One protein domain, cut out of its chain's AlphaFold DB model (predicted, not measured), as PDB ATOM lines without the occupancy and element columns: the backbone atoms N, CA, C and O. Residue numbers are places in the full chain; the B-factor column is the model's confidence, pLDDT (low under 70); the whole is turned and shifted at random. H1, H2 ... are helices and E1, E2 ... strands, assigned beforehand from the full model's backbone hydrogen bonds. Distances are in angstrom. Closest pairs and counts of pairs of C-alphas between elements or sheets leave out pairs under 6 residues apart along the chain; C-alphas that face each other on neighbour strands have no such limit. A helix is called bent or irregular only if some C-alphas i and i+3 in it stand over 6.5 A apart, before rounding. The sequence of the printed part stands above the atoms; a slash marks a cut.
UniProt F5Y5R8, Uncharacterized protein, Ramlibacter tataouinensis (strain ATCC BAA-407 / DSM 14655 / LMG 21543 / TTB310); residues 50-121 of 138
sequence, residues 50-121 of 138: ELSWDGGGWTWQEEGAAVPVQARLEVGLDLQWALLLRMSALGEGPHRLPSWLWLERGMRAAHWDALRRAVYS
ATOM      1  N   GLU A  50       2.566  91.321  18.695       91.25
ATOM      2  CA  GLU A  50       1.396  91.669  17.908       91.25
ATOM      3  C   GLU A  50       1.615  91.291  16.445       91.25
ATOM      4  O   GLU A  50       2.606  91.660  15.814       91.25
ATOM      5  N   LEU A  51       0.663  90.526  15.912       92.00
ATOM      6  CA  LEU A  51       0.557  90.246  14.491       92.00
ATOM      7  C   LEU A  51      -0.501  91.181  13.907       92.00
ATOM      8  O   LEU A  51      -1.659  91.133  14.330       92.00
ATOM      9  N   SER A  52      -0.120  91.997  12.926       91.50
ATOM     10  CA  SER A  52      -1.036  92.934  12.278       91.50
ATOM     11  C   SER A  52      -1.058  92.780  10.762       91.50
ATOM     12  O   SER A  52      -0.076  92.377  10.140       91.50
ATOM     13  N   TRP A  53      -2.225  93.059  10.187       89.38
ATOM     14  CA  TRP A  53      -2.493  93.017   8.755       89.38
ATOM     15  C   TRP A  53      -2.871  94.420   8.301       89.38
ATOM     16  O   TRP A  53      -3.820  94.997   8.833       89.38
ATOM     17  N   ASP A  54      -2.146  94.958   7.326       85.38
ATOM     18  CA  ASP A  54      -2.357  96.316   6.806       85.38
ATOM     19  C   ASP A  54      -3.251  96.361   5.549       85.38
ATOM     20  O   ASP A  54      -3.497  97.428   4.991       85.38
ATOM     21  N   GLY A  55      -3.770  95.210   5.108       82.38
ATOM     22  CA  GLY A  55      -4.542  95.082   3.869       82.38
ATOM     23  C   GLY A  55      -3.755  94.483   2.704       82.38
ATOM     24  O   GLY A  55      -4.373  93.951   1.781       82.38
ATOM     25  N   GLY A  56      -2.422  94.525   2.751       82.19
ATOM     26  CA  GLY A  56      -1.540  94.019   1.700       82.19
ATOM     27  C   GLY A  56      -0.424  93.102   2.196       82.19
ATOM     28  O   GLY A  56       0.057  92.293   1.410       82.19
ATOM     29  N   GLY A  57      -0.043  93.176   3.469       87.56
ATOM     30  CA  GLY A  57       1.057  92.434   4.068       87.56
ATOM     31  C   GLY A  57       0.870  92.192   5.567       87.56
ATOM     32  O   GLY A  57       0.029  92.796   6.239       87.56
ATOM     33  N   TRP A  58       1.657  91.248   6.081       91.75
ATOM     34  CA  TRP A  58       1.694  90.926   7.502       91.75
ATOM     35  C   TRP A  58       2.909  91.569   8.147       91.75
ATOM     36  O   TRP A  58       4.023  91.451   7.646       91.75
ATOM     37  N   THR A  59       2.709  92.169   9.312       92.12
ATOM     38  CA  THR A  59       3.792  92.658  10.160       92.12
ATOM     39  C   THR A  59       3.743  91.975  11.514       92.12
ATOM     40  O   THR A  59       2.677  91.750  12.090       92.12
ATOM     41  N   TRP A  60       4.923  91.623  12.014       92.44
ATOM     42  CA  TRP A  60       5.120  91.081  13.347       92.44
ATOM     43  C   TRP A  60       5.895  92.078  14.197       92.44
ATOM     44  O   TRP A  60       6.999  92.489  13.832       92.44
ATOM     45  N   GLN A  61       5.337  92.430  15.347       91.56
ATOM     46  CA  GLN A  61       6.016  93.205  16.372       91.56
ATOM     47  C   GLN A  61       6.233  92.322  17.597       91.56
ATOM     48  O   GLN A  61       5.297  92.053  18.346       91.56
ATOM     49  N   GLU A  62       7.468  91.864  17.798       89.69
ATOM     50  CA  GLU A  62       7.840  91.129  19.007       89.69
ATOM     51  C   GLU A  62       7.716  92.027  20.245       89.69
ATOM     52  O   GLU A  62       8.001  93.227  20.200       89.69
ATOM     53  N   GLU A  63       7.283  91.450  21.363       88.44
ATOM     54  CA  GLU A  63       7.188  92.159  22.635       88.44
ATOM     55  C   GLU A  63       8.574  92.683  23.056       88.44
ATOM     56  O   GLU A  63       9.526  91.923  23.217       88.44
ATOM     57  N   GLY A  64       8.702  94.005  23.204       84.69
ATOM     58  CA  GLY A  64       9.974  94.671  23.516       84.69
ATOM     59  C   GLY A  64      10.832  95.048  22.300       84.69
ATOM     60  O   GLY A  64      11.825  95.757  22.467       84.69
ATOM     61  N   ALA A  65      10.451  94.655  21.080       85.81
ATOM     62  CA  ALA A  65      11.101  95.138  19.865       85.81
ATOM     63  C   ALA A  65      10.592  96.537  19.479       85.81
ATOM     64  O   ALA A  65       9.392  96.815  19.489       85.81
ATOM     65  N   ALA A  66      11.522  97.418  19.100       83.88
ATOM     66  CA  ALA A  66      11.205  98.796  18.722       83.88
ATOM     67  C   ALA A  66      10.590  98.922  17.319       83.88
ATOM     68  O   ALA A  66       9.885  99.890  17.048       83.88
ATOM     69  N   VAL A  67      10.876  97.975  16.419       86.69
ATOM     70  CA  VAL A  67      10.508  98.066  14.999       86.69
ATOM     71  C   VAL A  67       9.766  96.798  14.567       86.69
ATOM     72  O   VAL A  67      10.293  95.702  14.775       86.69
ATOM     73  N   PRO A  68       8.567  96.919  13.965       89.38
ATOM     74  CA  PRO A  68       7.856  95.785  13.393       89.38
ATOM     75  C   PRO A  68       8.565  95.268  12.136       89.38
ATOM     76  O   PRO A  68       9.125  96.033  11.351       89.38
ATOM     77  N   VAL A  69       8.501  93.959  11.923       89.81
ATOM     78  CA  VAL A  69       9.150  93.273  10.802       89.81
ATOM     79  C   VAL A  69       8.086  92.755   9.846       89.81
ATOM     80  O   VAL A  69       7.117  92.122  10.266       89.81
ATOM     81  N   GLN A  70       8.277  92.997   8.550       90.31
ATOM     82  CA  GLN A  70       7.432  92.423   7.506       90.31
ATOM     83  C   GLN A  70       7.611  90.903   7.477       90.31
ATOM     84  O   GLN A  70       8.730  90.383   7.428       90.31
ATOM     85  N   ALA A  71       6.500  90.185   7.517       90.00
ATOM     86  CA  ALA A  71       6.458  88.742   7.619       90.00
ATOM     87  C   ALA A  71       5.638  88.155   6.474       90.00
ATOM     88  O   ALA A  71       4.600  88.672   6.067       90.00
ATOM     89  N   ARG A  72       6.085  87.009   5.976       89.19
ATOM     90  CA  ARG A  72       5.257  86.111   5.182       89.19
ATOM     91  C   ARG A  72       4.739  85.016   6.096       89.19
ATOM     92  O   ARG A  72       5.512  84.425   6.849       89.19
ATOM     93  N   LEU A  73       3.441  84.751   6.001       90.88
ATOM     94  CA  LEU A  73       2.775  83.698   6.753       90.88
ATOM     95  C   LEU A  73       2.405  82.540   5.833       90.88
ATOM     96  O   LEU A  73       1.941  82.740   4.709       90.88
ATOM     97  N   GLU A  74       2.569  81.326   6.339       91.19
ATOM     98  CA  GLU A  74       2.091  80.103   5.706       91.19
ATOM     99  C   GLU A  74       1.314  79.271   6.721       91.19
ATOM    100  O   GLU A  74       1.744  79.098   7.862       91.19
ATOM    101  N   VAL A  75       0.160  78.744   6.316       93.00
ATOM    102  CA  VAL A  75      -0.658  77.900   7.192       93.00
ATOM    103  C   VAL A  75      -0.048  76.506   7.249       93.00
ATOM    104  O   VAL A  75      -0.007  75.809   6.237       93.00
ATOM    105  N   GLY A  76       0.400  76.093   8.433       93.38
ATOM    106  CA  GLY A  76       0.793  74.708   8.691       93.38
ATOM    107  C   GLY A  76      -0.389  73.841   9.117       93.38
ATOM    108  O   GLY A  76      -0.521  72.712   8.654       93.38
ATOM    109  N   LEU A  77      -1.262  74.370   9.982       94.00
ATOM    110  CA  LEU A  77      -2.454  73.672  10.472       94.00
ATOM    111  C   LEU A  77      -3.588  74.664  10.759       94.00
ATOM    112  O   LEU A  77      -3.356  75.703  11.375       94.00
ATOM    113  N   ASP A  78      -4.815  74.309  10.378       94.06
ATOM    114  CA  ASP A  78      -6.034  75.034  10.753       94.06
ATOM    115  C   ASP A  78      -7.034  74.075  11.402       94.06
ATOM    116  O   ASP A  78      -7.511  73.129  10.776       94.06
ATOM    117  N   LEU A  79      -7.334  74.315  12.679       93.31
ATOM    118  CA  LEU A  79      -8.289  73.545  13.474       93.31
ATOM    119  C   LEU A  79      -9.612  74.289  13.685       93.31
ATOM    120  O   LEU A  79     -10.389  73.905  14.552       93.31
ATOM    121  N   GLN A  80      -9.881  75.363  12.940       91.62
ATOM    122  CA  GLN A  80     -11.015  76.288  13.078       91.62
ATOM    123  C   GLN A  80     -11.017  77.104  14.381       91.62
ATOM    124  O   GLN A  80     -11.428  78.258  14.367       91.62
ATOM    125  N   TRP A  81     -10.590  76.534  15.509       90.88
ATOM    126  CA  TRP A  81     -10.465  77.199  16.815       90.88
ATOM    127  C   TRP A  81      -9.015  77.560  17.168       90.88
ATOM    128  O   TRP A  81      -8.794  78.362  18.075       90.88
ATOM    129  N   ALA A  82      -8.049  76.988  16.447       92.75
ATOM    130  CA  ALA A  82      -6.631  77.307  16.534       92.75
ATOM    131  C   ALA A  82      -5.983  77.259  15.147       92.75
ATOM    132  O   ALA A  82      -6.462  76.559  14.254       92.75
ATOM    133  N   LEU A  83      -4.893  78.003  14.991       93.38
ATOM    134  CA  LEU A  83      -4.145  78.146  13.750       93.38
ATOM    135  C   LEU A  83      -2.651  78.038  14.062       93.38
ATOM    136  O   LEU A  83      -2.145  78.765  14.916       93.38
ATOM    137  N   LEU A  84      -1.948  77.150  13.369       93.88
ATOM    138  CA  LEU A  84      -0.492  77.071  13.411       93.88
ATOM    139  C   LEU A  84       0.062  77.688  12.131       93.88
ATOM    140  O   LEU A  84      -0.175  77.182  11.030       93.88
ATOM    141  N   LEU A  85       0.819  78.766  12.295       93.12
ATOM    142  CA  LEU A  85       1.401  79.534  11.207       93.12
ATOM    143  C   LEU A  85       2.914  79.399  11.213       93.12
ATOM    144  O   LEU A  85       3.545  79.523  12.259       93.12
ATOM    145  N   ARG A  86       3.497  79.188  10.037       91.31
ATOM    146  CA  ARG A  86       4.928  79.345   9.809       91.31
ATOM    147  C   ARG A  86       5.195  80.780   9.385       91.31
ATOM    148  O   ARG A  86       4.522  81.269   8.478       91.31
ATOM    149  N   MET A  87       6.158  81.443  10.021       90.44
ATOM    150  CA  MET A  87       6.537  82.814   9.666       90.44
ATOM    151  C   MET A  87       7.956  82.866   9.110       90.44
ATOM    152  O   MET A  87       8.858  82.177   9.588       90.44
ATOM    153  N   SER A  88       8.154  83.711   8.105       88.75
ATOM    154  CA  SER A  88       9.465  84.016   7.531       88.75
ATOM    155  C   SER A  88       9.580  85.509   7.261       88.75
ATOM    156  O   SER A  88       8.603  86.119   6.827       88.75
ATOM    157  N   ALA A  89      10.750  86.098   7.501       86.75
ATOM    158  CA  ALA A  89      10.950  87.526   7.282       86.75
ATOM    159  C   ALA A  89      10.911  87.851   5.782       86.75
ATOM    160  O   ALA A  89      11.440  87.098   4.963       86.75
ATOM    161  N   LEU A  90      10.277  88.968   5.430       78.25
ATOM    162  CA  LEU A  90      10.336  89.559   4.096       78.25
ATOM    163  C   LEU A  90      11.394  90.668   4.122       78.25
ATOM    164  O   LEU A  90      11.104  91.797   4.505       78.25
ATOM    165  N   GLY A  91      12.634  90.325   3.769       70.12
ATOM    166  CA  GLY A  91      13.754  91.266   3.674       70.12
ATOM    167  C   GLY A  91      15.098  90.657   4.075       70.12
ATOM    168  O   GLY A  91      15.157  89.678   4.819       70.12
ATOM    169  N   GLU A  92      16.183  91.252   3.582       57.03
ATOM    170  CA  GLU A  92      17.549  90.915   3.984       57.03
ATOM    171  C   GLU A  92      17.898  91.695   5.254       57.03
ATOM    172  O   GLU A  92      18.159  92.895   5.231       57.03
ATOM    173  N   GLY A  93      17.853  91.023   6.399       61.62
ATOM    174  CA  GLY A  93      18.237  91.613   7.672       61.62
ATOM    175  C   GLY A  93      18.362  90.551   8.761       61.62
ATOM    176  O   GLY A  93      17.776  89.474   8.640       61.62
ATOM    177  N   PRO A  94      19.089  90.832   9.853       60.78
ATOM    178  CA  PRO A  94      19.302  89.886  10.950       60.78
ATOM    179  C   PRO A  94      18.045  89.656  11.815       60.78
ATOM    180  O   PRO A  94      18.139  89.084  12.900       60.78
ATOM    181  N   HIS A  95      16.870  90.116  11.374       64.31
ATOM    182  CA  HIS A  95      15.626  90.008  12.123       64.31
ATOM    183  C   HIS A  95      15.199  88.544  12.239       64.31
ATOM    184  O   HIS A  95      14.742  87.913  11.285       64.31
ATOM    185  N   ARG A  96      15.356  87.995  13.443       69.88
ATOM    186  CA  ARG A  96      14.994  86.618  13.751       69.88
ATOM    187  C   ARG A  96      13.508  86.553  14.082       69.88
ATOM    188  O   ARG A  96      13.118  86.761  15.222       69.88
ATOM    189  N   LEU A  97      12.677  86.265  13.083       77.62
ATOM    190  CA  LEU A  97      11.271  85.966  13.340       77.62
ATOM    191  C   LEU A  97      11.112  84.586  13.998       77.62
ATOM    192  O   LEU A  97      11.900  83.672  13.723       77.62
ATOM    193  N   PRO A  98      10.072  84.396  14.826       75.94
ATOM    194  CA  PRO A  98       9.680  83.066  15.261       75.94
ATOM    195  C   PRO A  98       9.310  82.216  14.045       75.94
ATOM    196  O   PRO A  98       8.526  82.645  13.205       75.94
ATOM    197  N   SER A  99       9.836  80.995  13.956       84.75
ATOM    198  CA  SER A  99       9.524  80.106  12.833       84.75
ATOM    199  C   SER A  99       8.085  79.592  12.871       84.75
ATOM    200  O   SER A  99       7.505  79.367  11.814       84.75
ATOM    201  N   TRP A 100       7.493  79.444  14.061       90.00
ATOM    202  CA  TRP A 100       6.129  78.954  14.257       90.00
ATOM    203  C   TRP A 100       5.360  79.802  15.268       90.00
ATOM    204  O   TRP A 100       5.868  80.105  16.349       90.00
ATOM    205  N   LEU A 101       4.117  80.140  14.928       91.00
ATOM    206  CA  LEU A 101       3.188  80.901  15.752       91.00
ATOM    207  C   LEU A 101       1.885  80.117  15.922       91.00
ATOM    208  O   LEU A 101       1.234  79.758  14.941       91.00
ATOM    209  N   TRP A 102       1.510  79.857  17.173       91.12
ATOM    210  CA  TRP A 102       0.242  79.224  17.526       91.12
ATOM    211  C   TRP A 102      -0.761  80.295  17.947       91.12
ATOM    212  O   TRP A 102      -0.549  80.989  18.940       91.12
ATOM    213  N   LEU A 103      -1.844  80.432  17.188       90.94
ATOM    214  CA  LEU A 103      -2.919  81.383  17.446       90.94
ATOM    215  C   LEU A 103      -4.172  80.640  17.892       90.94
ATOM    216  O   LEU A 103      -4.556  79.638  17.292       90.94
ATOM    217  N   GLU A 104      -4.849  81.164  18.908       91.88
ATOM    218  CA  GLU A 104      -6.089  80.591  19.428       91.88
ATOM    219  C   GLU A 104      -7.236  81.587  19.308       91.88
ATOM    220  O   GLU A 104      -7.090  82.775  19.609       91.88
ATOM    221  N   ARG A 105      -8.425  81.090  18.952       90.50
ATOM    222  CA  ARG A 105      -9.645  81.904  18.857       90.50
ATOM    223  C   ARG A 105      -9.925  82.693  20.134       90.50
ATOM    224  O   ARG A 105     -10.427  83.809  20.054       90.50
ATOM    225  N   GLY A 106      -9.585  82.141  21.299       88.88
ATOM    226  CA  GLY A 106      -9.778  82.796  22.594       88.88
ATOM    227  C   GLY A 106      -9.008  84.111  22.761       88.88
ATOM    228  O   GLY A 106      -9.454  84.960  23.522       88.88
ATOM    229  N   MET A 107      -7.906  84.320  22.029       85.94
ATOM    230  CA  MET A 107      -7.074  85.524  22.164       85.94
ATOM    231  C   MET A 107      -7.779  86.786  21.644       85.94
ATOM    232  O   MET A 107      -7.709  87.838  22.272       85.94
ATOM    233  N   ARG A 108      -8.478  86.691  20.503       86.94
ATOM    234  CA  ARG A 108      -9.297  87.775  19.925       86.94
ATOM    235  C   ARG A 108     -10.486  87.194  19.154       86.94
ATOM    236  O   ARG A 108     -10.552  87.281  17.929       86.94
ATOM    237  N   ALA A 109     -11.452  86.627  19.877       88.56
ATOM    238  CA  ALA A 109     -12.583  85.906  19.283       88.56
ATOM    239  C   ALA A 109     -13.386  86.736  18.267       88.56
ATOM    240  O   ALA A 109     -13.796  86.200  17.240       88.56
ATOM    241  N   ALA A 110     -13.558  88.039  18.520       92.12
ATOM    242  CA  ALA A 110     -14.281  88.955  17.633       92.12
ATOM    243  C   ALA A 110     -13.611  89.141  16.258       92.12
ATOM    244  O   ALA A 110     -14.293  89.376  15.266       92.12
ATOM    245  N   HIS A 111     -12.285  89.008  16.184       90.62
ATOM    246  CA  HIS A 111     -11.511  89.219  14.957       90.62
ATOM    247  C   HIS A 111     -11.067  87.908  14.305       90.62
ATOM    248  O   HIS A 111     -10.394  87.932  13.278       90.62
ATOM    249  N   TRP A 112     -11.438  86.760  14.878       93.56
ATOM    250  CA  TRP A 112     -10.917  85.459  14.474       93.56
ATOM    251  C   TRP A 112     -11.208  85.115  13.011       93.56
ATOM    252  O   TRP A 112     -10.306  84.734  12.269       93.56
ATOM    253  N   ASP A 113     -12.447  85.310  12.561       92.12
ATOM    254  CA  ASP A 113     -12.810  85.002  11.175       92.12
ATOM    255  C   ASP A 113     -12.166  85.981  10.188       92.12
ATOM    256  O   ASP A 113     -11.795  85.594   9.080       92.12
ATOM    257  N   ALA A 114     -11.986  87.245  10.588       91.75
ATOM    258  CA  ALA A 114     -11.275  88.233   9.784       91.75
ATOM    259  C   ALA A 114      -9.786  87.879   9.653       91.75
ATOM    260  O   ALA A 114      -9.266  87.886   8.542       91.75
ATOM    261  N   LEU A 115      -9.140  87.488  10.757       91.81
ATOM    262  CA  LEU A 115      -7.767  86.990  10.783       91.81
ATOM    263  C   LEU A 115      -7.609  85.783   9.854       91.81
ATOM    264  O   LEU A 115      -6.731  85.780   8.998       91.81
ATOM    265  N   ARG A 116      -8.473  84.770   9.981       92.62
ATOM    266  CA  ARG A 116      -8.404  83.577   9.127       92.62
ATOM    267  C   ARG A 116      -8.562  83.932   7.656       92.62
ATOM    268  O   ARG A 116      -7.751  83.503   6.843       92.62
ATOM    269  N   ARG A 117      -9.547  84.769   7.311       90.25
ATOM    270  CA  ARG A 117      -9.699  85.270   5.937       90.25
ATOM    271  C   ARG A 117      -8.444  85.988   5.452       90.25
ATOM    272  O   ARG A 117      -8.021  85.705   4.340       90.25
ATOM    273  N   ALA A 118      -7.841  86.843   6.279       90.44
ATOM    274  CA  ALA A 118      -6.616  87.562   5.941       90.44
ATOM    275  C   ALA A 118      -5.430  86.613   5.691       90.44
ATOM    276  O   ALA A 118      -4.632  86.838   4.789       90.44
ATOM    277  N   VAL A 119      -5.319  85.526   6.464       90.06
ATOM    278  CA  VAL A 119      -4.231  84.546   6.310       90.06
ATOM    279  C   VAL A 119      -4.375  83.763   5.002       90.06
ATOM    280  O   VAL A 119      -3.379  83.457   4.347       90.06
ATOM    281  N   TYR A 120      -5.609  83.450   4.599       87.94
ATOM    282  CA  TYR A 120      -5.885  82.755   3.339       87.94
ATOM    283  C   TYR A 120      -5.914  83.683   2.120       87.94
ATOM    284  O   TYR A 120      -5.620  83.242   1.005       87.94
ATOM    285  N   SER A 121      -6.242  84.964   2.301       78.50
ATOM    286  CA  SER A 121      -6.109  85.963   1.250       78.50
ATOM    287  C   SER A 121      -4.630  86.272   1.067       78.50
ATOM    288  O   SER A 121      -4.019  86.967   1.873       78.50
TER     289      SER A 121
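What this domain is: This is residues 50 to 121 of the 138 residues of an uncharacterized protein of Ramlibacter tataouinensis (strain ATCC BAA-407 / DSM 14655 / LMG 21543 / TTB310) (UniProt F5Y5R8). One antiparallel sheet of five strands curls like part of a barrel, and a single helix, H1, folds back after the last strand to pack on one face of it with residues 112 to 120. The longest axis runs from the link between E4 and E5, at Glu 92, to H1, at Ala 110. The printed part has 72 residues with five named strands and one named helix, in the order E1 E2 E3 E4 E5 H1 along the chain, and its class is mixed, helices and strands; the strands form a meander, each the antiparallel neighbour of the one before, in the order E1 - E2 - E3 - E4 - E5. It is compact, radius of gyration of the C-alphas 12.0 A, with an elongated outline of 33 by 21 by 21 A.

How they stand to each other: Edge strand E1, residues 50 to 53, forms a hairpin with E2, residues 58 to 62, with N 50 and O 61 2.8 A apart. E3, residues 69 to 78, bends by 55 degrees at residue 75; its pairing is staggered, with E2 over residues 69 to 71, where N 69 and O 60 are 2.8 A apart, and with E4, residues 82 to 89, over residues 71 to 78, where N 74 and O 86 are 2.9 A apart. E4 and edge strand E5, residues 100 to 104, have N 85 and O 101 2.9 A apart. H1, residues 109 to 120, is on the sheet at a height of 7.7 A, in two layers, helix and sheet, but over none of the strands, only just: 2 of its C-alphas fall on E5. The closest C-alphas of E3 and H1, Leu 73 and Val 119, are 7.1 A apart. In H1, 6 of 8 O i to N i+4 pairs are within hydrogen-bond range.

Where its parts are: E1 begins at C-alpha 50, (1.396, 91.669, 17.908). E3 spans 23.7 A and E4 22.3 A. H1, 17.6 A long, is irregular, with C-alphas 110 and 113 7.7 A apart, and ends at C-alpha 120, (-5.885, 82.755, 3.339).

The domain as a whole: The farthest C-alphas, of Glu 92 and Ala 110, are 34.7 A apart. The printed part has no cut and no long link. Mean pLDDT of the printed part is 87.2; residues 92 to 96 are under 70.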